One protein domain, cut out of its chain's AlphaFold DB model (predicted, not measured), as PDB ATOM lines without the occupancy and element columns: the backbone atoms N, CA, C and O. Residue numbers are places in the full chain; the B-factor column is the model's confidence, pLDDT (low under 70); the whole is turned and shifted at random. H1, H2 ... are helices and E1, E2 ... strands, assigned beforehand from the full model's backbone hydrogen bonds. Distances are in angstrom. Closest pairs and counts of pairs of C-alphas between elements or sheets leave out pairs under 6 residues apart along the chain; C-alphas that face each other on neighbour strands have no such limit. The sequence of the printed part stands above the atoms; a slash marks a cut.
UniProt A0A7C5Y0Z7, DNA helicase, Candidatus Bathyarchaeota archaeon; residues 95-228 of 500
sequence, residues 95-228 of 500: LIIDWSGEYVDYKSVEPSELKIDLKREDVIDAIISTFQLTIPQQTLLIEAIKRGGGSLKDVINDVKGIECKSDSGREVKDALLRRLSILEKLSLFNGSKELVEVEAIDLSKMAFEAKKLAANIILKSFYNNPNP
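This is residues 95 to 228 of the 500 residues of the protein "DNA helicase" of Candidatus Bathyarchaeota archaeon (UniProt A0A7C5Y0Z7). The small parallel sheet of E1 and E2, then H5, then H1 follow one another from one end, and at the other end H3 and H4 form a helical hairpin with H2 across it. Two long loops join these parts: residues 99 to 119 lead from E1 to H1, and residues 185 to 199 lead from H4 back to E2. The printed part has 134 residues, mostly helix by its named elements, in the order E1, H1, H2, H3, H4, E2, H5. It is compact, with a radius of gyration of the C-alphas of 15.5 A, yet only just elongated, spanning 53 by 27 by 22 A.

Look first at E1, residues 95 to 98, and E2, residues 200 to 202: they are parallel, with N 98 and O 201 2.9 A apart, within hydrogen-bond range. H5, residues 208 to 224, touches H1, residues 120 to 131, closest at C-alphas 213 and 130, 5.6 A; they run opposite ways at a steep tilt of 36 degrees, only just steep. H4, residues 167 to 184, touches H3, residues 152 to 161, closest at C-alphas 184 and 153, 6.5 A, a hairpin at a shallow tilt of 25 degrees. H2, residues 135 to 144, touches H4, about perpendicular at 75 degrees, closest at C-alphas 137 and 172, 6.1 A. Every O i to N i+4 pair is within hydrogen-bond range in H1, H2, H3 and H5; in H4 11 of 14 are.

Find C-alpha 95 at (-26.103, 38.935, 5.562), where E1 begins. H4 runs 24.8 A, with a kink of 34 degrees near residue 178; H5 runs 24.6 A to C-alpha 224 at (-11.695, 39.373, 2.738).

The farthest C-alphas, Asp 105 and Lys 165, are 53.0 A apart. The printed part has no cut; the links E1 to H1 and H4 to E2 are long. Look at residues 146 to 150 for pLDDT under 70.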
ATOM      1  N   LEU A  95     -26.564  40.129   6.247       97.31
ATOM      2  CA  LEU A  95     -26.103  38.935   5.562       97.31
ATOM      3  C   LEU A  95     -26.462  37.748   6.445       97.31
ATOM      4  O   LEU A  95     -25.970  37.643   7.563       97.31
ATOM      5  N   ILE A  96     -27.347  36.889   5.967       98.25
ATOM      6  CA  ILE A  96     -27.847  35.738   6.712       98.25
ATOM      7  C   ILE A  96     -27.369  34.480   6.002       98.25
ATOM      8  O   ILE A  96     -27.689  34.270   4.836       98.25
ATOM      9  N   ILE A  97     -26.617  33.641   6.705       97.94
ATOM     10  CA  ILE A  97     -26.319  32.279   6.270       97.94
ATOM     11  C   ILE A  97     -27.438  31.401   6.829       97.94
ATOM     12  O   ILE A  97     -27.438  31.078   8.017       97.94
ATOM     13  N   ASP A  98     -28.427  31.093   5.989       97.62
ATOM     14  CA  ASP A  98     -29.668  30.427   6.380       97.62
ATOM     15  C   ASP A  98     -29.560  28.915   6.169       97.62
ATOM     16  O   ASP A  98     -29.659  28.401   5.055       97.62
ATOM     17  N   TRP A  99     -29.351  28.184   7.262       96.88
ATOM     18  CA  TRP A  99     -29.145  26.737   7.219       96.88
ATOM     19  C   TRP A  99     -30.405  25.943   6.830       96.88
ATOM     20  O   TRP A  99     -30.311  24.879   6.197       96.88
ATOM     21  N   SER A 100     -31.574  26.455   7.224       93.75
ATOM     22  CA  SER A 100     -32.850  25.724   7.248       93.75
ATOM     23  C   SER A 100     -33.941  26.367   6.388       93.75
ATOM     24  O   SER A 100     -35.031  25.807   6.290       93.75
ATOM     25  N   GLY A 101     -33.664  27.499   5.736       93.88
ATOM     26  CA  GLY A 101     -34.609  28.182   4.851       93.88
ATOM     27  C   GLY A 101     -35.662  28.986   5.617       93.88
ATOM     28  O   GLY A 101     -36.785  29.163   5.146       93.88
ATOM     29  N   GLU A 102     -35.352  29.450   6.830       92.94
ATOM     30  CA  GLU A 102     -36.317  30.181   7.653       92.94
ATOM     31  C   GLU A 102     -36.406  31.676   7.304       92.94
ATOM     32  O   GLU A 102     -37.322  32.356   7.774       92.94
ATOM     33  N   TYR A 103     -35.516  32.213   6.466       94.50
ATOM     34  CA  TYR A 103     -35.396  33.642   6.145       94.50
ATOM     35  C   TYR A 103     -35.866  33.991   4.723       94.50
ATOM     36  O   TYR A 103     -35.441  34.992   4.151       94.50
ATOM     37  N   VAL A 104     -36.823  33.236   4.174       86.56
ATOM     38  CA  VAL A 104     -37.428  33.481   2.844       86.56
ATOM     39  C   VAL A 104     -38.027  34.882   2.641       86.56
ATOM     40  O   VAL A 104     -38.196  35.315   1.506       86.56
ATOM     41  N   ASP A 105     -38.352  35.597   3.722       86.88
ATOM     42  CA  ASP A 105     -38.900  36.961   3.671       86.88
ATOM     43  C   ASP A 105     -37.835  38.038   3.357       86.88
ATOM     44  O   ASP A 105     -38.176  39.204   3.147       86.88
ATOM     45  N   TYR A 106     -36.551  37.672   3.354       91.38
ATOM     46  CA  TYR A 106     -35.427  38.542   2.999       91.38
ATOM     47  C   TYR A 106     -35.068  38.363   1.520       91.38
ATOM     48  O   TYR A 106     -35.547  37.434   0.869       91.38
ATOM     49  N   LYS A 107     -34.209  39.232   0.963       91.06
ATOM     50  CA  LYS A 107     -33.632  39.024  -0.382       91.06
ATOM     51  C   LYS A 107     -32.704  37.801  -0.385       91.06
ATOM     52  O   LYS A 107     -31.483  37.946  -0.302       91.06
ATOM     53  N   SER A 108     -33.319  36.622  -0.416       93.44
ATOM     54  CA  SER A 108     -32.683  35.315  -0.307       93.44
ATOM     55  C   SER A 108     -32.299  34.768  -1.676       93.44
ATOM     56  O   SER A 108     -33.041  34.948  -2.646       93.44
ATOM     57  N   VAL A 109     -31.143  34.116  -1.745       95.38
ATOM     58  CA  VAL A 109     -30.619  33.463  -2.951       95.38
ATOM     59  C   VAL A 109     -29.976  32.130  -2.600       95.38
ATOM     60  O   VAL A 109     -29.534  31.934  -1.470       95.38
ATOM     61  N   GLU A 110     -29.861  31.235  -3.572       94.38
ATOM     62  CA  GLU A 110     -29.042  30.030  -3.421       94.38
ATOM     63  C   GLU A 110     -27.560  30.325  -3.727       94.38
ATOM     64  O   GLU A 110     -27.252  31.224  -4.517       94.38
ATOM     65  N   PRO A 111     -26.600  29.558  -3.173       93.31
ATOM     66  CA  PRO A 111     -25.176  29.743  -3.470       93.31
ATOM     67  C   PRO A 111     -24.799  29.652  -4.955       93.31
ATOM     68  O   PRO A 111     -23.787  30.217  -5.360       93.31
ATOM     69  N   SER A 112     -25.584  28.950  -5.773       91.12
ATOM     70  CA  SER A 112     -25.396  28.857  -7.228       91.12
ATOM     71  C   SER A 112     -25.672  30.180  -7.957       91.12
ATOM     72  O   SER A 112     -25.129  30.406  -9.035       91.12
ATOM     73  N   GLU A 113     -26.476  31.074  -7.374       93.00
ATOM     74  CA  GLU A 113     -26.803  32.393  -7.934       93.00
ATOM     75  C   GLU A 113     -25.773  33.476  -7.584       93.00
ATOM     76  O   GLU A 113     -25.770  34.555  -8.191       93.00
ATOM     77  N   LEU A 114     -24.911  33.200  -6.607       92.06
ATOM     78  CA  LEU A 114     -23.869  34.116  -6.168       92.06
ATOM     79  C   LEU A 114     -22.669  34.066  -7.103       92.06
ATOM     80  O   LEU A 114     -22.339  33.021  -7.652       92.06
ATOM     81  N   LYS A 115     -21.981  35.193  -7.224       90.75
ATOM     82  CA  LYS A 115     -20.641  35.295  -7.780       90.75
ATOM     83  C   LYS A 115     -19.688  35.599  -6.637       90.75
ATOM     84  O   LYS A 115     -19.780  36.657  -6.014       90.75
ATOM     85  N   ILE A 116     -18.783  34.672  -6.360       85.81
ATOM     86  CA  ILE A 116     -17.738  34.865  -5.360       85.81
ATOM     87  C   ILE A 116     -16.385  34.703  -6.043       85.81
ATOM     88  O   ILE A 116     -16.087  33.647  -6.595       85.81
ATOM     89  N   ASP A 117     -15.569  35.752  -5.971       75.81
ATOM     90  CA  ASP A 117     -14.165  35.700  -6.362       75.81
ATOM     91  C   ASP A 117     -13.338  35.331  -5.125       75.81
ATOM     92  O   ASP A 117     -13.216  36.119  -4.181       75.81
ATOM     93  N   LEU A 118     -12.852  34.091  -5.080       71.88
ATOM     94  CA  LEU A 118     -11.963  33.619  -4.023       71.88
ATOM     95  C   LEU A 118     -10.572  33.361  -4.581       71.88
ATOM     96  O   LEU A 118     -10.394  32.851  -5.688       71.88
ATOM     97  N   LYS A 119      -9.574  33.637  -3.740       78.62
ATOM     98  CA  LYS A 119      -8.224  33.139  -3.972       78.62
ATOM     99  C   LYS A 119      -8.221  31.620  -3.809       78.62
ATOM    100  O   LYS A 119      -9.006  31.058  -3.048       78.62
ATOM    101  N   ARG A 120      -7.313  30.940  -4.503       78.38
ATOM    102  CA  ARG A 120      -7.222  29.469  -4.462       78.38
ATOM    103  C   ARG A 120      -6.934  28.963  -3.064       78.38
ATOM    104  O   ARG A 120      -7.517  27.973  -2.644       78.38
ATOM    105  N   GLU A 121      -6.068  29.672  -2.352       80.19
ATOM    106  CA  GLU A 121      -5.684  29.361  -0.981       80.19
ATOM    107  C   GLU A 121      -6.918  29.358  -0.068       80.19
ATOM    108  O   GLU A 121      -7.095  28.443   0.728       80.19
ATOM    109  N   ASP A 122      -7.844  30.300  -0.277       80.31
ATOM    110  CA  ASP A 122      -9.096  30.377   0.479       80.31
ATOM    111  C   ASP A 122     -10.023  29.185   0.190       80.31
ATOM    112  O   ASP A 122     -10.671  28.662   1.100       80.31
ATOM    113  N   VAL A 123     -10.084  28.734  -1.069       81.06
ATOM    114  CA  VAL A 123     -10.861  27.549  -1.466       81.06
ATOM    115  C   VAL A 123     -10.250  26.278  -0.872       81.06
ATOM    116  O   VAL A 123     -10.980  25.430  -0.360       81.06
ATOM    117  N   ILE A 124      -8.921  26.155  -0.894       83.25
ATOM    118  CA  ILE A 124      -8.188  25.026  -0.306       83.25
ATOM    119  C   ILE A 124      -8.444  24.959   1.199       83.25
ATOM    120  O   ILE A 124      -8.887  23.920   1.690       83.25
ATOM    121  N   ASP A 125      -8.250  26.065   1.917       82.62
ATOM    122  CA  ASP A 125      -8.495  26.148   3.359       82.62
ATOM    123  C   ASP A 125      -9.945  25.772   3.705       82.62
ATOM    124  O   ASP A 125     -10.204  25.023   4.657       82.62
ATOM    125  N   ALA A 126     -10.914  26.239   2.909       83.94
ATOM    126  CA  ALA A 126     -12.324  25.907   3.089       83.94
ATOM    127  C   ALA A 126     -12.605  24.410   2.867       83.94
ATOM    128  O   ALA A 126     -13.372  23.812   3.624       83.94
ATOM    129  N   ILE A 127     -11.977  23.775   1.873       85.56
ATOM    130  CA  ILE A 127     -12.099  22.330   1.624       85.56
ATOM    131  C   ILE A 127     -11.465  21.536   2.772       85.56
ATOM    132  O   ILE A 127     -12.102  20.627   3.312       85.56
ATOM    133  N   ILE A 128     -10.239  21.885   3.176       86.06
ATOM    134  CA  ILE A 128      -9.504  21.198   4.248       86.06
ATOM    135  C   ILE A 128     -10.305  21.230   5.550       86.06
ATOM    136  O   ILE A 128     -10.522  20.182   6.164       86.06
ATOM    137  N   SER A 129     -10.787  22.413   5.936       81.38
ATOM    138  CA  SER A 129     -11.571  22.606   7.161       81.38
ATOM    139  C   SER A 129     -12.932  21.907   7.105       81.38
ATOM    140  O   SER A 129     -13.329  21.258   8.071       81.38
ATOM    141  N   THR A 130     -13.636  21.976   5.970       83.94
ATOM    142  CA  THR A 130     -14.978  21.392   5.831       83.94
ATOM    143  C   THR A 130     -14.961  19.868   5.873       83.94
ATOM    144  O   THR A 130     -15.788  19.261   6.555       83.94
ATOM    145  N   PHE A 131     -14.034  19.242   5.145       84.38
ATOM    146  CA  PHE A 131     -13.974  17.783   5.022       84.38
ATOM    147  C   PHE A 131     -13.057  17.115   6.044       84.38
ATOM    148  O   PHE A 131     -12.938  15.889   6.010       84.38
ATOM    149  N   GLN A 132     -12.413  17.898   6.920       82.75
ATOM    150  CA  GLN A 132     -11.451  17.414   7.915       82.75
ATOM    151  C   GLN A 132     -10.425  16.475   7.269       82.75
ATOM    152  O   GLN A 132     -10.241  15.327   7.679       82.75
ATOM    153  N   LEU A 133      -9.822  16.947   6.175       88.00
ATOM    154  CA  LEU A 133      -8.926  16.130   5.364       88.00
ATOM    155  C   LEU A 133      -7.735  15.639   6.191       88.00
ATOM    156  O   LEU A 133      -7.160  16.391   6.978       88.00
ATOM    157  N   THR A 134      -7.333  14.385   5.980       89.19
ATOM    158  CA  THR A 134      -6.117  13.840   6.601       89.19
ATOM    159  C   THR A 134      -4.873  14.518   6.025       89.19
ATOM    160  O   THR A 134      -4.914  15.007   4.899       89.19
ATOM    161  N   ILE A 135      -3.745  14.515   6.745       90.12
ATOM    162  CA  ILE A 135      -2.490  15.122   6.250       90.12
ATOM    163  C   ILE A 135      -2.129  14.625   4.833       90.12
ATOM    164  O   ILE A 135      -1.893  15.468   3.972       90.12
ATOM    165  N   PRO A 136      -2.185  13.312   4.511       90.94
ATOM    166  CA  PRO A 136      -1.952  12.848   3.140       90.94
ATOM    167  C   PRO A 136      -2.914  13.445   2.103       90.94
ATOM    168  O   PRO A 136      -2.500  13.765   0.992       90.94
ATOM    169  N   GLN A 137      -4.193  13.619   2.456       92.25
ATOM    170  CA  GLN A 137      -5.195  14.220   1.570       92.25
ATOM    171  C   GLN A 137      -4.953  15.716   1.370       92.25
ATOM    172  O   GLN A 137      -5.143  16.210   0.263       92.25
ATOM    173  N   GLN A 138      -4.519  16.424   2.416       91.31
ATOM    174  CA  GLN A 138      -4.129  17.830   2.328       91.31
ATOM    175  C   GLN A 138      -2.916  17.995   1.411       91.31
ATOM    176  O   GLN A 138      -2.965  18.799   0.487       91.31
ATOM    177  N   THR A 139      -1.867  17.189   1.606       89.62
ATOM    178  CA  THR A 139      -0.669  17.220   0.757       89.62
ATOM    179  C   THR A 139      -1.016  16.939  -0.700       89.62
ATOM    180  O   THR A 139      -0.583  17.688  -1.568       89.62
ATOM    181  N   LEU A 140      -1.843  15.922  -0.973       90.06
ATOM    182  CA  LEU A 140      -2.265  15.602  -2.338       90.06
ATOM    183  C   LEU A 140      -3.106  16.722  -2.960       90.06
ATOM    184  O   LEU A 140      -2.910  17.045  -4.128       90.06
ATOM    185  N   LEU A 141      -4.021  17.333  -2.199       89.94
ATOM    186  CA  LEU A 141      -4.813  18.479  -2.657       89.94
ATOM    187  C   LEU A 141      -3.906  19.665  -3.014       89.94
ATOM    188  O   LEU A 141      -4.055  20.249  -4.081       89.94
ATOM    189  N   ILE A 142      -2.947  19.989  -2.146       87.12
ATOM    190  CA  ILE A 142      -1.984  21.077  -2.358       87.12
ATOM    191  C   ILE A 142      -1.064  20.771  -3.551       87.12
ATOM    192  O   ILE A 142      -0.760  21.669  -4.329       87.12
ATOM    193  N   GLU A 143      -0.631  19.519  -3.727       86.06
ATOM    194  CA  GLU A 143       0.217  19.100  -4.851       86.06
ATOM    195  C   GLU A 143      -0.529  19.132  -6.190       86.06
ATOM    196  O   GLU A 143       0.042  19.541  -7.208       86.06
ATOM    197  N   ALA A 144      -1.797  18.708  -6.193       83.69
ATOM    198  CA  ALA A 144      -2.638  18.689  -7.386       83.69
ATOM    199  C   ALA A 144      -2.860  20.099  -7.935       83.69
ATOM    200  O   ALA A 144      -2.837  20.305  -9.149       83.69
ATOM    201  N   ILE A 145      -3.019  21.074  -7.045       79.00
ATOM    202  CA  ILE A 145      -3.326  22.452  -7.411       79.00
ATOM    203  C   ILE A 145      -2.019  23.212  -7.693       79.00
ATOM    204  O   ILE A 145      -1.365  23.746  -6.797       79.00
ATOM    205  N   LYS A 146      -1.626  23.292  -8.972       68.44
ATOM    206  CA  LYS A 146      -0.555  24.191  -9.463       68.44
ATOM    207  C   LYS A 146      -1.145  25.523  -9.948       68.44
ATOM    208  O   LYS A 146      -2.345  25.741  -9.871       68.44
ATOM    209  N   ARG A 147      -0.313  26.477 -10.405       57.03
ATOM    210  CA  ARG A 147      -0.745  27.835 -10.820       57.03
ATOM    211  C   ARG A 147      -1.798  27.797 -11.972       57.03
ATOM    212  O   ARG A 147      -1.425  27.996 -13.118       57.03
ATOM    213  N   GLY A 148      -3.093  27.619 -11.673       56.78
ATOM    214  CA  GLY A 148      -4.253  27.606 -12.596       56.78
ATOM    215  C   GLY A 148      -5.603  27.832 -11.871       56.78
ATOM    216  O   GLY A 148      -5.632  27.667 -10.666       56.78
ATOM    217  N   GLY A 149      -6.642  28.332 -12.569       56.19
ATOM    218  CA  GLY A 149      -7.962  28.885 -12.134       56.19
ATOM    219  C   GLY A 149      -8.453  28.789 -10.667       56.19
ATOM    220  O   GLY A 149      -8.293  27.791  -9.987       56.19
ATOM    221  N   GLY A 150      -9.043  29.875 -10.142       66.06
ATOM    222  CA  GLY A 150      -9.490  30.014  -8.739       66.06
ATOM    223  C   GLY A 150     -10.856  29.413  -8.389       66.06
ATOM    224  O   GLY A 150     -11.343  29.636  -7.282       66.06
ATOM    225  N   SER A 151     -11.502  28.689  -9.307       72.62
ATOM    226  CA  SER A 151     -12.841  28.154  -9.056       72.62
ATOM    227  C   SER A 151     -12.803  26.771  -8.401       72.62
ATOM    228  O   SER A 151     -11.871  25.988  -8.581       72.62
ATOM    229  N   LEU A 152     -13.877  26.420  -7.686       76.38
ATOM    230  CA  LEU A 152     -14.050  25.077  -7.122       76.38
ATOM    231  C   LEU A 152     -13.999  23.986  -8.206       76.38
ATOM    232  O   LEU A 152     -13.511  22.887  -7.962       76.38
ATOM    233  N   LYS A 153     -14.479  24.297  -9.415       79.31
ATOM    234  CA  LYS A 153     -14.442  23.386 -10.562       79.31
ATOM    235  C   LYS A 153     -13.011  23.136 -11.041       79.31
ATOM    236  O   LYS A 153     -12.676  21.994 -11.344       79.31
ATOM    237  N   ASP A 154     -12.183  24.178 -11.075       80.62
ATOM    238  CA  ASP A 154     -10.771  24.068 -11.456       80.62
ATOM    239  C   ASP A 154     -10.020  23.182 -10.461       80.62
ATOM    240  O   ASP A 154      -9.397  22.207 -10.866       80.62
ATOM    241  N   VAL A 155     -10.217  23.413  -9.157       82.62
ATOM    242  CA  VAL A 155      -9.627  22.588  -8.087       82.62
ATOM    243  C   VAL A 155      -9.985  21.104  -8.235       82.62
ATOM    244  O   VAL A 155      -9.133  20.231  -8.081       82.62
ATOM    245  N   ILE A 156     -11.242  20.787  -8.557       84.19
ATOM    246  CA  ILE A 156     -11.675  19.396  -8.756       84.19
ATOM    247  C   ILE A 156     -10.999  18.779  -9.987       84.19
ATOM    248  O   ILE A 156     -10.583  17.619  -9.941       84.19
ATOM    249  N   ASN A 157     -10.881  19.535 -11.078       85.88
ATOM    250  CA  ASN A 157     -10.222  19.072 -12.298       85.88
ATOM    251  C   ASN A 157      -8.722  18.843 -12.085       85.88
ATOM    252  O   ASN A 157      -8.197  17.833 -12.551       85.88
ATOM    253  N   ASP A 158      -8.065  19.711 -11.320       87.56
ATOM    254  CA  ASP A 158      -6.656  19.576 -10.947       87.56
ATOM    255  C   ASP A 158      -6.416  18.276 -10.161       87.56
ATOM    256  O   ASP A 158      -5.538  17.478 -10.500       87.56
ATOM    257  N   VAL A 159      -7.273  17.983  -9.175       89.12
ATOM    258  CA  VAL A 159      -7.213  16.716  -8.424       89.12
ATOM    259  C   VAL A 159      -7.495  15.511  -9.323       89.12
ATOM    260  O   VAL A 159      -6.866  14.468  -9.156       89.12
ATOM    261  N   LYS A 160      -8.398  15.609 -10.307       88.50
ATOM    262  CA  LYS A 160      -8.615  14.526 -11.288       88.50
ATOM    263  C   LYS A 160      -7.379  14.300 -12.165       88.50
ATOM    264  O   LYS A 160      -7.076  13.145 -12.474       88.50
ATOM    265  N   GLY A 161      -6.664  15.364 -12.523       87.62
ATOM    266  CA  GLY A 161      -5.512  15.341 -13.425       87.62
ATOM    267  C   GLY A 161      -4.189  14.884 -12.805       87.62
ATOM    268  O   GLY A 161      -3.302  14.477 -13.552       87.62
ATOM    269  N   ILE A 162      -4.033  14.902 -11.474       87.88
ATOM    270  CA  ILE A 162      -2.764  14.502 -10.843       87.88
ATOM    271  C   ILE A 162      -2.449  13.014 -11.080       87.88
ATOM    272  O   ILE A 162      -3.286  12.135 -10.842       87.88
ATOM    273  N   GLU A 163      -1.231  12.713 -11.526       86.31
ATOM    274  CA  GLU A 163      -0.748  11.340 -11.677       86.31
ATOM    275  C   GLU A 163      -0.230  10.792 -10.343       86.31
ATOM    276  O   GLU A 163       0.689  11.340  -9.734       86.31
ATOM    277  N   CYS A 164      -0.791   9.668  -9.896       86.75
ATOM    278  CA  CYS A 164      -0.338   8.986  -8.688       86.75
ATOM    279  C   CYS A 164       0.642   7.866  -9.050       86.75
ATOM    280  O   CYS A 164       0.283   6.921  -9.753       86.75
ATOM    281  N   LYS A 165       1.870   7.958  -8.530       86.25
ATOM    282  CA  LYS A 165       2.944   6.981  -8.784       86.25
ATOM    283  C   LYS A 165       2.832   5.698  -7.954       86.25
ATOM    284  O   LYS A 165       3.485   4.715  -8.279       86.25
ATOM    285  N   SER A 166       2.037   5.707  -6.884       90.81
ATOM    286  CA  SER A 166       1.856   4.577  -5.967       90.81
ATOM    287  C   SER A 166       0.378   4.236  -5.781       90.81
ATOM    288  O   SER A 166      -0.492   5.098  -5.937       90.81
ATOM    289  N   ASP A 167       0.098   2.989  -5.395       88.69
ATOM    290  CA  ASP A 167      -1.266   2.529  -5.096       88.69
ATOM    291  C   ASP A 167      -1.872   3.279  -3.912       88.69
ATOM    292  O   ASP A 167      -2.997   3.761  -3.999       88.69
ATOM    293  N   SER A 168      -1.080   3.519  -2.863       88.31
ATOM    294  CA  SER A 168      -1.499   4.358  -1.736       88.31
ATOM    295  C   SER A 168      -1.867   5.783  -2.178       88.31
ATOM    296  O   SER A 168      -2.868   6.336  -1.726       88.31
ATOM    297  N   GLY A 169      -1.121   6.372  -3.122       88.75
ATOM    298  CA  GLY A 169      -1.465   7.674  -3.696       88.75
ATOM    299  C   GLY A 169      -2.800   7.653  -4.449       88.75
ATOM    300  O   GLY A 169      -3.601   8.575  -4.296       88.75
ATOM    301  N   ARG A 170      -3.070   6.581  -5.211       91.56
ATOM    302  CA  ARG A 170      -4.355   6.383  -5.904       91.56
ATOM    303  C   ARG A 170      -5.519   6.277  -4.918       91.56
ATOM    304  O   ARG A 170      -6.523   6.957  -5.097       91.56
ATOM    305  N   GLU A 171      -5.360   5.517  -3.838       92.44
ATOM    306  CA  GLU A 171      -6.391   5.389  -2.797       92.44
ATOM    307  C   GLU A 171      -6.716   6.730  -2.122       92.44
ATOM    308  O   GLU A 171      -7.889   7.063  -1.921       92.44
ATOM    309  N   VAL A 172      -5.687   7.525  -1.799       93.19
ATOM    310  CA  VAL A 172      -5.851   8.867  -1.214       93.19
ATOM    311  C   VAL A 172      -6.567   9.799  -2.192       93.19
ATOM    312  O   VAL A 172      -7.501  10.499  -1.786       93.19
ATOM    313  N   LYS A 173      -6.177   9.778  -3.474       92.94
ATOM    314  CA  LYS A 173      -6.830  10.543  -4.545       92.94
ATOM    315  C   LYS A 173      -8.303  10.166  -4.677       92.94
ATOM    316  O   LYS A 173      -9.154  11.052  -4.668       92.94
ATOM    317  N   ASP A 174      -8.624   8.878  -4.729       91.31
ATOM    318  CA  ASP A 174     -10.003   8.406  -4.858       91.31
ATOM    319  C   ASP A 174     -10.851   8.789  -3.639       91.31
ATOM    320  O   ASP A 174     -12.004   9.202  -3.777       91.31
ATOM    321  N   ALA A 175     -10.284   8.707  -2.433       90.06
ATOM    322  CA  ALA A 175     -10.956   9.150  -1.216       90.06
ATOM    323  C   ALA A 175     -11.254  10.659  -1.229       90.06
ATOM    324  O   ALA A 175     -12.339  11.072  -0.812       90.06
ATOM    325  N   LEU A 176     -10.321  11.475  -1.727       90.56
ATOM    326  CA  LEU A 176     -10.519  12.914  -1.891       90.56
ATOM    327  C   LEU A 176     -11.585  13.209  -2.958       90.56
ATOM    328  O   LEU A 176     -12.524  13.961  -2.694       90.56
ATOM    329  N   LEU A 177     -11.503  12.563  -4.124       89.38
ATOM    330  CA  LEU A 177     -12.457  12.740  -5.220       89.38
ATOM    331  C   LEU A 177     -13.882  12.337  -4.834       89.38
ATOM    332  O   LEU A 177     -14.816  13.033  -5.218       89.38
ATOM    333  N   ARG A 178     -14.080  11.286  -4.025       86.62
ATOM    334  CA  ARG A 178     -15.417  10.936  -3.507       86.62
ATOM    335  C   ARG A 178     -16.049  12.103  -2.749       86.62
ATOM    336  O   ARG A 178     -17.211  12.417  -2.994       86.62
ATOM    337  N   ARG A 179     -15.281  12.790  -1.898       85.31
ATOM    338  CA  ARG A 179     -15.764  13.960  -1.143       85.31
ATOM    339  C   ARG A 179     -16.020  15.165  -2.044       85.31
ATOM    340  O   ARG A 179     -17.057  15.810  -1.927       85.31
ATOM    341  N   LEU A 180     -15.108  15.431  -2.978       83.50
ATOM    342  CA  LEU A 180     -15.215  16.566  -3.894       83.50
ATOM    343  C   LEU A 180     -16.306  16.389  -4.966       83.50
ATOM    344  O   LEU A 180     -16.902  17.370  -5.400       83.50
ATOM    345  N   SER A 181     -16.623  15.153  -5.363       78.12
ATOM    346  CA  SER A 181     -17.621  14.855  -6.405       78.12
ATOM    347  C   SER A 181     -19.034  15.333  -6.057       78.12
ATOM    348  O   SER A 181     -19.812  15.681  -6.946       78.12
ATOM    349  N   ILE A 182     -19.357  15.408  -4.759       73.69
ATOM    350  CA  ILE A 182     -20.630  15.945  -4.255       73.69
ATOM    351  C   ILE A 182     -20.778  17.420  -4.654       73.69
ATOM    352  O   ILE A 182     -21.878  17.884  -4.939       73.69
ATOM    353  N   LEU A 183     -19.662  18.146  -4.722       72.62
ATOM    354  CA  LEU A 183     -19.622  19.583  -4.971       72.62
ATOM    355  C   LEU A 183     -19.693  19.938  -6.453       72.62
ATOM    356  O   LEU A 183     -20.254  20.971  -6.810       72.62
ATOM    357  N   GLU A 184     -19.155  19.075  -7.316       71.31
ATOM    358  CA  GLU A 184     -19.122  19.284  -8.767       71.31
ATOM    359  C   GLU A 184     -20.530  19.495  -9.347       71.31
ATOM    360  O   GLU A 184     -20.729  20.322 -10.235       71.31
ATOM    361  N   LYS A 185     -21.531  18.802  -8.794       71.81
ATOM    362  CA  LYS A 185     -22.927  18.890  -9.247       71.81
ATOM    363  C   LYS A 185     -23.630  20.183  -8.834       71.81
ATOM    364  O   LYS A 185     -24.657  20.521  -9.412       71.81
ATOM    365  N   LEU A 186     -23.108  20.895  -7.836       73.88
ATOM    366  CA  LEU A 186     -23.830  21.985  -7.179       73.88
ATOM    367  C   LEU A 186     -23.611  23.352  -7.833       73.88
ATOM    368  O   LEU A 186     -24.311  24.296  -7.480       73.88
ATOM    369  N   SER A 187     -22.674  23.463  -8.786       80.38
ATOM    370  CA  SER A 187     -22.373  24.705  -9.523       80.38
ATOM    371  C   SER A 187     -22.291  25.944  -8.617       80.38
ATOM    372  O   SER A 187     -22.794  27.013  -8.960       80.38
ATOM    373  N   LEU A 188     -21.695  25.775  -7.433       85.19
ATOM    374  CA  LEU A 188     -21.626  26.816  -6.413       85.19
ATOM    375  C   LEU A 188     -20.874  28.034  -6.949       85.19
ATOM    376  O   LEU A 188     -19.824  27.886  -7.570       85.19
ATOM    377  N   PHE A 189     -21.395  29.222  -6.651       87.44
ATOM    378  CA  PHE A 189     -20.752  30.510  -6.910       87.44
ATOM    379  C   PHE A 189     -20.516  30.873  -8.390       87.44
ATOM    380  O   PHE A 189     -19.688  31.733  -8.691       87.44
ATOM    381  N   ASN A 190     -21.258  30.250  -9.311       84.19
ATOM    382  CA  ASN A 190     -21.192  30.517 -10.757       84.19
ATOM    383  C   ASN A 190     -22.228  31.541 -11.248       84.19
ATOM    384  O   ASN A 190     -22.426  31.699 -12.454       84.19
ATOM    385  N   GLY A 191     -22.936  32.192 -10.332       88.12
ATOM    386  CA  GLY A 191     -23.983  33.136 -10.667       88.12
ATOM    387  C   GLY A 191     -23.452  34.531 -10.982       88.12
ATOM    388  O   GLY A 191     -22.295  34.729 -11.352       88.12
ATOM    389  N   SER A 192     -24.334  35.518 -10.860       91.19
ATOM    390  CA  SER A 192     -24.042  36.918 -11.203       91.19
ATOM    391  C   SER A 192     -24.188  37.881 -10.031       91.19
ATOM    392  O   SER A 192     -23.635  38.973 -10.096       91.19
ATOM    393  N   LYS A 193     -24.900  37.489  -8.968       93.69
ATOM    394  CA  LYS A 193     -25.191  38.368  -7.833       93.69
ATOM    395  C   LYS A 193     -23.990  38.468  -6.908       93.69
ATOM    396  O   LYS A 193     -23.426  37.450  -6.509       93.69
ATOM    397  N   GLU A 194     -23.639  39.678  -6.506       91.56
ATOM    398  CA  GLU A 194     -22.572  39.877  -5.529       91.56
ATOM    399  C   GLU A 194     -23.081  39.707  -4.093       91.56
ATOM    400  O   GLU A 194     -24.241  39.980  -3.772       91.56
ATOM    401  N   LEU A 195     -22.186  39.323  -3.179       91.19
ATOM    402  CA  LEU A 195     -22.517  39.119  -1.763       91.19
ATOM    403  C   LEU A 195     -23.048  40.389  -1.066       91.19
ATOM    404  O   LEU A 195     -23.669  40.317  -0.006       91.19
ATOM    405  N   VAL A 196     -22.770  41.572  -1.616       90.25
ATOM    406  CA  VAL A 196     -23.240  42.864  -1.086       90.25
ATOM    407  C   VAL A 196     -24.714  43.127  -1.433       90.25
ATOM    408  O   VAL A 196     -25.384  43.860  -0.709       90.25
ATOM    409  N   GLU A 197     -25.237  42.514  -2.496       89.88
ATOM    410  CA  GLU A 197     -26.597  42.749  -3.007       89.88
ATOM    411  C   GLU A 197     -27.667  41.896  -2.310       89.88
ATOM    412  O   GLU A 197     -28.868  42.175  -2.410       89.88
ATOM    413  N   VAL A 198     -27.230  40.849  -1.612       93.25
ATOM    414  CA  VAL A 198     -28.089  39.831  -1.006       93.25
ATOM    415  C   VAL A 198     -28.198  40.031   0.499       93.25
ATOM    416  O   VAL A 198     -27.254  40.464   1.159       93.25
ATOM    417  N   GLU A 199     -29.364  39.699   1.052       95.81
ATOM    418  CA  GLU A 199     -29.590  39.761   2.499       95.81
ATOM    419  C   GLU A 199     -29.524  38.383   3.153       95.81
ATOM    420  O   GLU A 199     -29.142  38.288   4.317       95.81
ATOM    421  N   ALA A 200     -29.890  37.326   2.424       97.31
ATOM    422  CA  ALA A 200     -29.893  35.953   2.910       97.31
ATOM    423  C   ALA A 200     -29.373  34.981   1.847       97.31
ATOM    424  O   ALA A 200     -29.503  35.221   0.646       97.31
ATOM    425  N   ILE A 201     -28.777  33.888   2.308       97.56
ATOM    426  CA  ILE A 201     -28.267  32.805   1.478       97.56
ATOM    427  C   ILE A 201     -28.884  31.514   1.991       97.56
ATOM    428  O   ILE A 201     -28.557  31.068   3.092       97.56
ATOM    429  N   ASP A 202     -29.786  30.946   1.199       97.00
ATOM    430  CA  ASP A 202     -30.535  29.740   1.529       97.00
ATOM    431  C   ASP A 202     -29.697  28.494   1.231       97.00
ATOM    432  O   ASP A 202     -29.386  28.179   0.080       97.00
ATOM    433  N   LEU A 203     -29.329  27.775   2.289       96.19
ATOM    434  CA  LEU A 203     -28.602  26.512   2.213       96.19
ATOM    435  C   LEU A 203     -29.531  25.299   2.365       96.19
ATOM    436  O   LEU A 203     -29.054  24.166   2.312       96.19
ATOM    437  N   SER A 204     -30.839  25.485   2.573       94.81
ATOM    438  CA  SER A 204     -31.781  24.437   2.995       94.81
ATOM    439  C   SER A 204     -31.796  23.210   2.080       94.81
ATOM    440  O   SER A 204     -31.803  22.088   2.589       94.81
ATOM    441  N   LYS A 205     -31.706  23.420   0.761       91.12
ATOM    442  CA  LYS A 205     -31.805  22.390  -0.291       91.12
ATOM    443  C   LYS A 205     -30.519  21.594  -0.538       91.12
ATOM    444  O   LYS A 205     -30.518  20.670  -1.347       91.12
ATOM    445  N   MET A 206     -29.413  21.961   0.107       89.69
ATOM    446  CA  MET A 206     -28.107  21.341  -0.127       89.69
ATOM    447  C   MET A 206     -27.836  20.184   0.843       89.69
ATOM    448  O   MET A 206     -28.333  20.164   1.968       89.69
ATOM    449  N   ALA A 207     -26.983  19.242   0.434       89.19
ATOM    450  CA  ALA A 207     -26.440  18.226   1.337       89.19
ATOM    451  C   ALA A 207     -25.582  18.866   2.445       89.19
ATOM    452  O   ALA A 207     -24.998  19.932   2.251       89.19
ATOM    453  N   PHE A 208     -25.482  18.209   3.600       88.81
ATOM    454  CA  PHE A 208     -24.872  18.758   4.815       88.81
ATOM    455  C   PHE A 208     -23.432  19.270   4.617       88.81
ATOM    456  O   PHE A 208     -23.109  20.394   5.001       88.81
ATOM    457  N   GLU A 209     -22.579  18.485   3.964       86.50
ATOM    458  CA  GLU A 209     -21.186  18.830   3.664       86.50
ATOM    459  C   GLU A 209     -21.101  20.032   2.722       86.50
ATOM    460  O   GLU A 209     -20.251  20.907   2.886       86.50
ATOM    461  N   ALA A 210     -22.023  20.111   1.763       88.62
ATOM    462  CA  ALA A 210     -22.092  21.231   0.843       88.62
ATOM    463  C   ALA A 210     -22.571  22.514   1.535       88.62
ATOM    464  O   ALA A 210     -22.035  23.581   1.239       88.62
ATOM    465  N   LYS A 211     -23.517  22.425   2.486       93.00
ATOM    466  CA  LYS A 211     -23.913  23.566   3.332       93.00
ATOM    467  C   LYS A 211     -22.709  24.109   4.099       93.00
ATOM    468  O   LYS A 211     -22.465  25.313   4.073       93.00
ATOM    469  N   LYS A 212     -21.926  23.223   4.733       91.81
ATOM    470  CA  LYS A 212     -20.704  23.608   5.459       91.81
ATOM    471  C   LYS A 212     -19.694  24.298   4.551       91.81
ATOM    472  O   LYS A 212     -19.213  25.372   4.901       91.81
ATOM    473  N   LEU A 213     -19.407  23.715   3.386       89.38
ATOM    474  CA  LEU A 213     -18.442  24.293   2.453       89.38
ATOM    475  C   LEU A 213     -18.899  25.667   1.971       89.38
ATOM    476  O   LEU A 213     -18.114  26.613   1.990       89.38
ATOM    477  N   ALA A 214     -20.163  25.778   1.557       91.94
ATOM    478  CA  ALA A 214     -20.718  27.031   1.078       91.94
ATOM    479  C   ALA A 214     -20.637  28.109   2.162       91.94
ATOM    480  O   ALA A 214     -20.119  29.190   1.895       91.94
ATOM    481  N   ALA A 215     -21.061  27.802   3.392       94.31
ATOM    482  CA  ALA A 215     -20.969  28.721   4.522       94.31
ATOM    483  C   ALA A 215     -19.519  29.162   4.801       94.31
ATOM    484  O   ALA A 215     -19.274  30.356   4.963       94.31
ATOM    485  N   ASN A 216     -18.554  28.236   4.792       91.06
ATOM    486  CA  ASN A 216     -17.136  28.553   4.990       91.06
ATOM    487  C   ASN A 216     -16.581  29.467   3.885       91.06
ATOM    488  O   ASN A 216     -15.921  30.461   4.186       91.06
ATOM    489  N   ILE A 217     -16.896  29.183   2.619       89.94
ATOM    490  CA  ILE A 217     -16.506  30.018   1.472       89.94
ATOM    491  C   ILE A 217     -17.127  31.415   1.567       89.94
ATOM    492  O   ILE A 217     -16.423  32.413   1.405       89.94
ATOM    493  N   ILE A 218     -18.424  31.500   1.868       93.38
ATOM    494  CA  ILE A 218     -19.146  32.768   2.029       93.38
ATOM    495  C   ILE A 218     -18.515  33.599   3.147       93.38
ATOM    496  O   ILE A 218     -18.263  34.787   2.954       93.38
ATOM    497  N   LEU A 219     -18.224  32.989   4.299       93.00
ATOM    498  CA  LEU A 219     -17.604  33.680   5.430       93.00
ATOM    499  C   LEU A 219     -16.198  34.170   5.110       93.00
ATOM    500  O   LEU A 219     -15.864  35.301   5.454       93.00
ATOM    501  N   LYS A 220     -15.387  33.353   4.434       90.19
ATOM    502  CA  LYS A 220     -14.031  33.729   4.027       90.19
ATOM    503  C   LYS A 220     -14.052  34.862   2.996       90.19
ATOM    504  O   LYS A 220     -13.340  35.848   3.157       90.19
ATOM    505  N   SER A 221     -14.929  34.777   1.995       89.94
ATOM    506  CA  SER A 221     -15.136  35.845   1.009       89.94
ATOM    507  C   SER A 221     -15.594  37.146   1.671       89.94
ATOM    508  O   SER A 221     -15.045  38.213   1.397       89.94
ATOM    509  N   PHE A 222     -16.551  37.054   2.599       93.00
ATOM    510  CA  PHE A 222     -17.025  38.198   3.369       93.00
ATOM    511  C   PHE A 222     -15.921  38.814   4.233       93.00
ATOM    512  O   PHE A 222     -15.794  40.032   4.289       93.00
ATOM    513  N   TYR A 223     -15.107  37.983   4.879       91.94
ATOM    514  CA  TYR A 223     -13.978  38.423   5.692       91.94
ATOM    515  C   TYR A 223     -12.898  39.141   4.873       91.94
ATOM    516  O   TYR A 223     -12.321  40.107   5.362       91.94
ATOM    517  N   ASN A 224     -12.659  38.721   3.627       88.88
ATOM    518  CA  ASN A 224     -11.695  39.373   2.738       88.88
ATOM    519  C   ASN A 224     -12.135  40.788   2.323       88.88
ATOM    520  O   ASN A 224     -11.287  41.648   2.102       88.88
ATOM    521  N   ASN A 225     -13.446  41.039   2.230       88.75
ATOM    522  CA  ASN A 225     -14.020  42.347   1.901       88.75
ATOM    523  C   ASN A 225     -15.161  42.701   2.872       88.75
ATOM    524  O   ASN A 225     -16.332  42.746   2.475       88.75
ATOM    525  N   PRO A 226     -14.848  42.940   4.158       90.88
ATOM    526  CA  PRO A 226     -15.867  43.131   5.166       90.88
ATOM    527  C   PRO A 226     -16.449  44.535   5.024       90.88
ATOM    528  O   PRO A 226     -15.732  45.532   4.951       90.88
ATOM    529  N   ASN A 227     -17.772  44.630   5.029       90.62
ATOM    530  CA  ASN A 227     -18.492  45.897   5.091       90.62
ATOM    531  C   ASN A 227     -19.402  45.924   6.330       90.62
ATOM    532  O   ASN A 227     -19.892  44.870   6.740       90.62
ATOM    533  N   PRO A 228     -19.666  47.100   6.930       91.38
ATOM    534  CA  PRO A 228     -20.501  47.201   8.125       91.38
ATOM    535  C   PRO A 228     -21.942  46.721   7.885       91.38
ATOM    536  O   PRO A 228     -22.720  47.361   7.175       91.38
TER     537      PRO A 228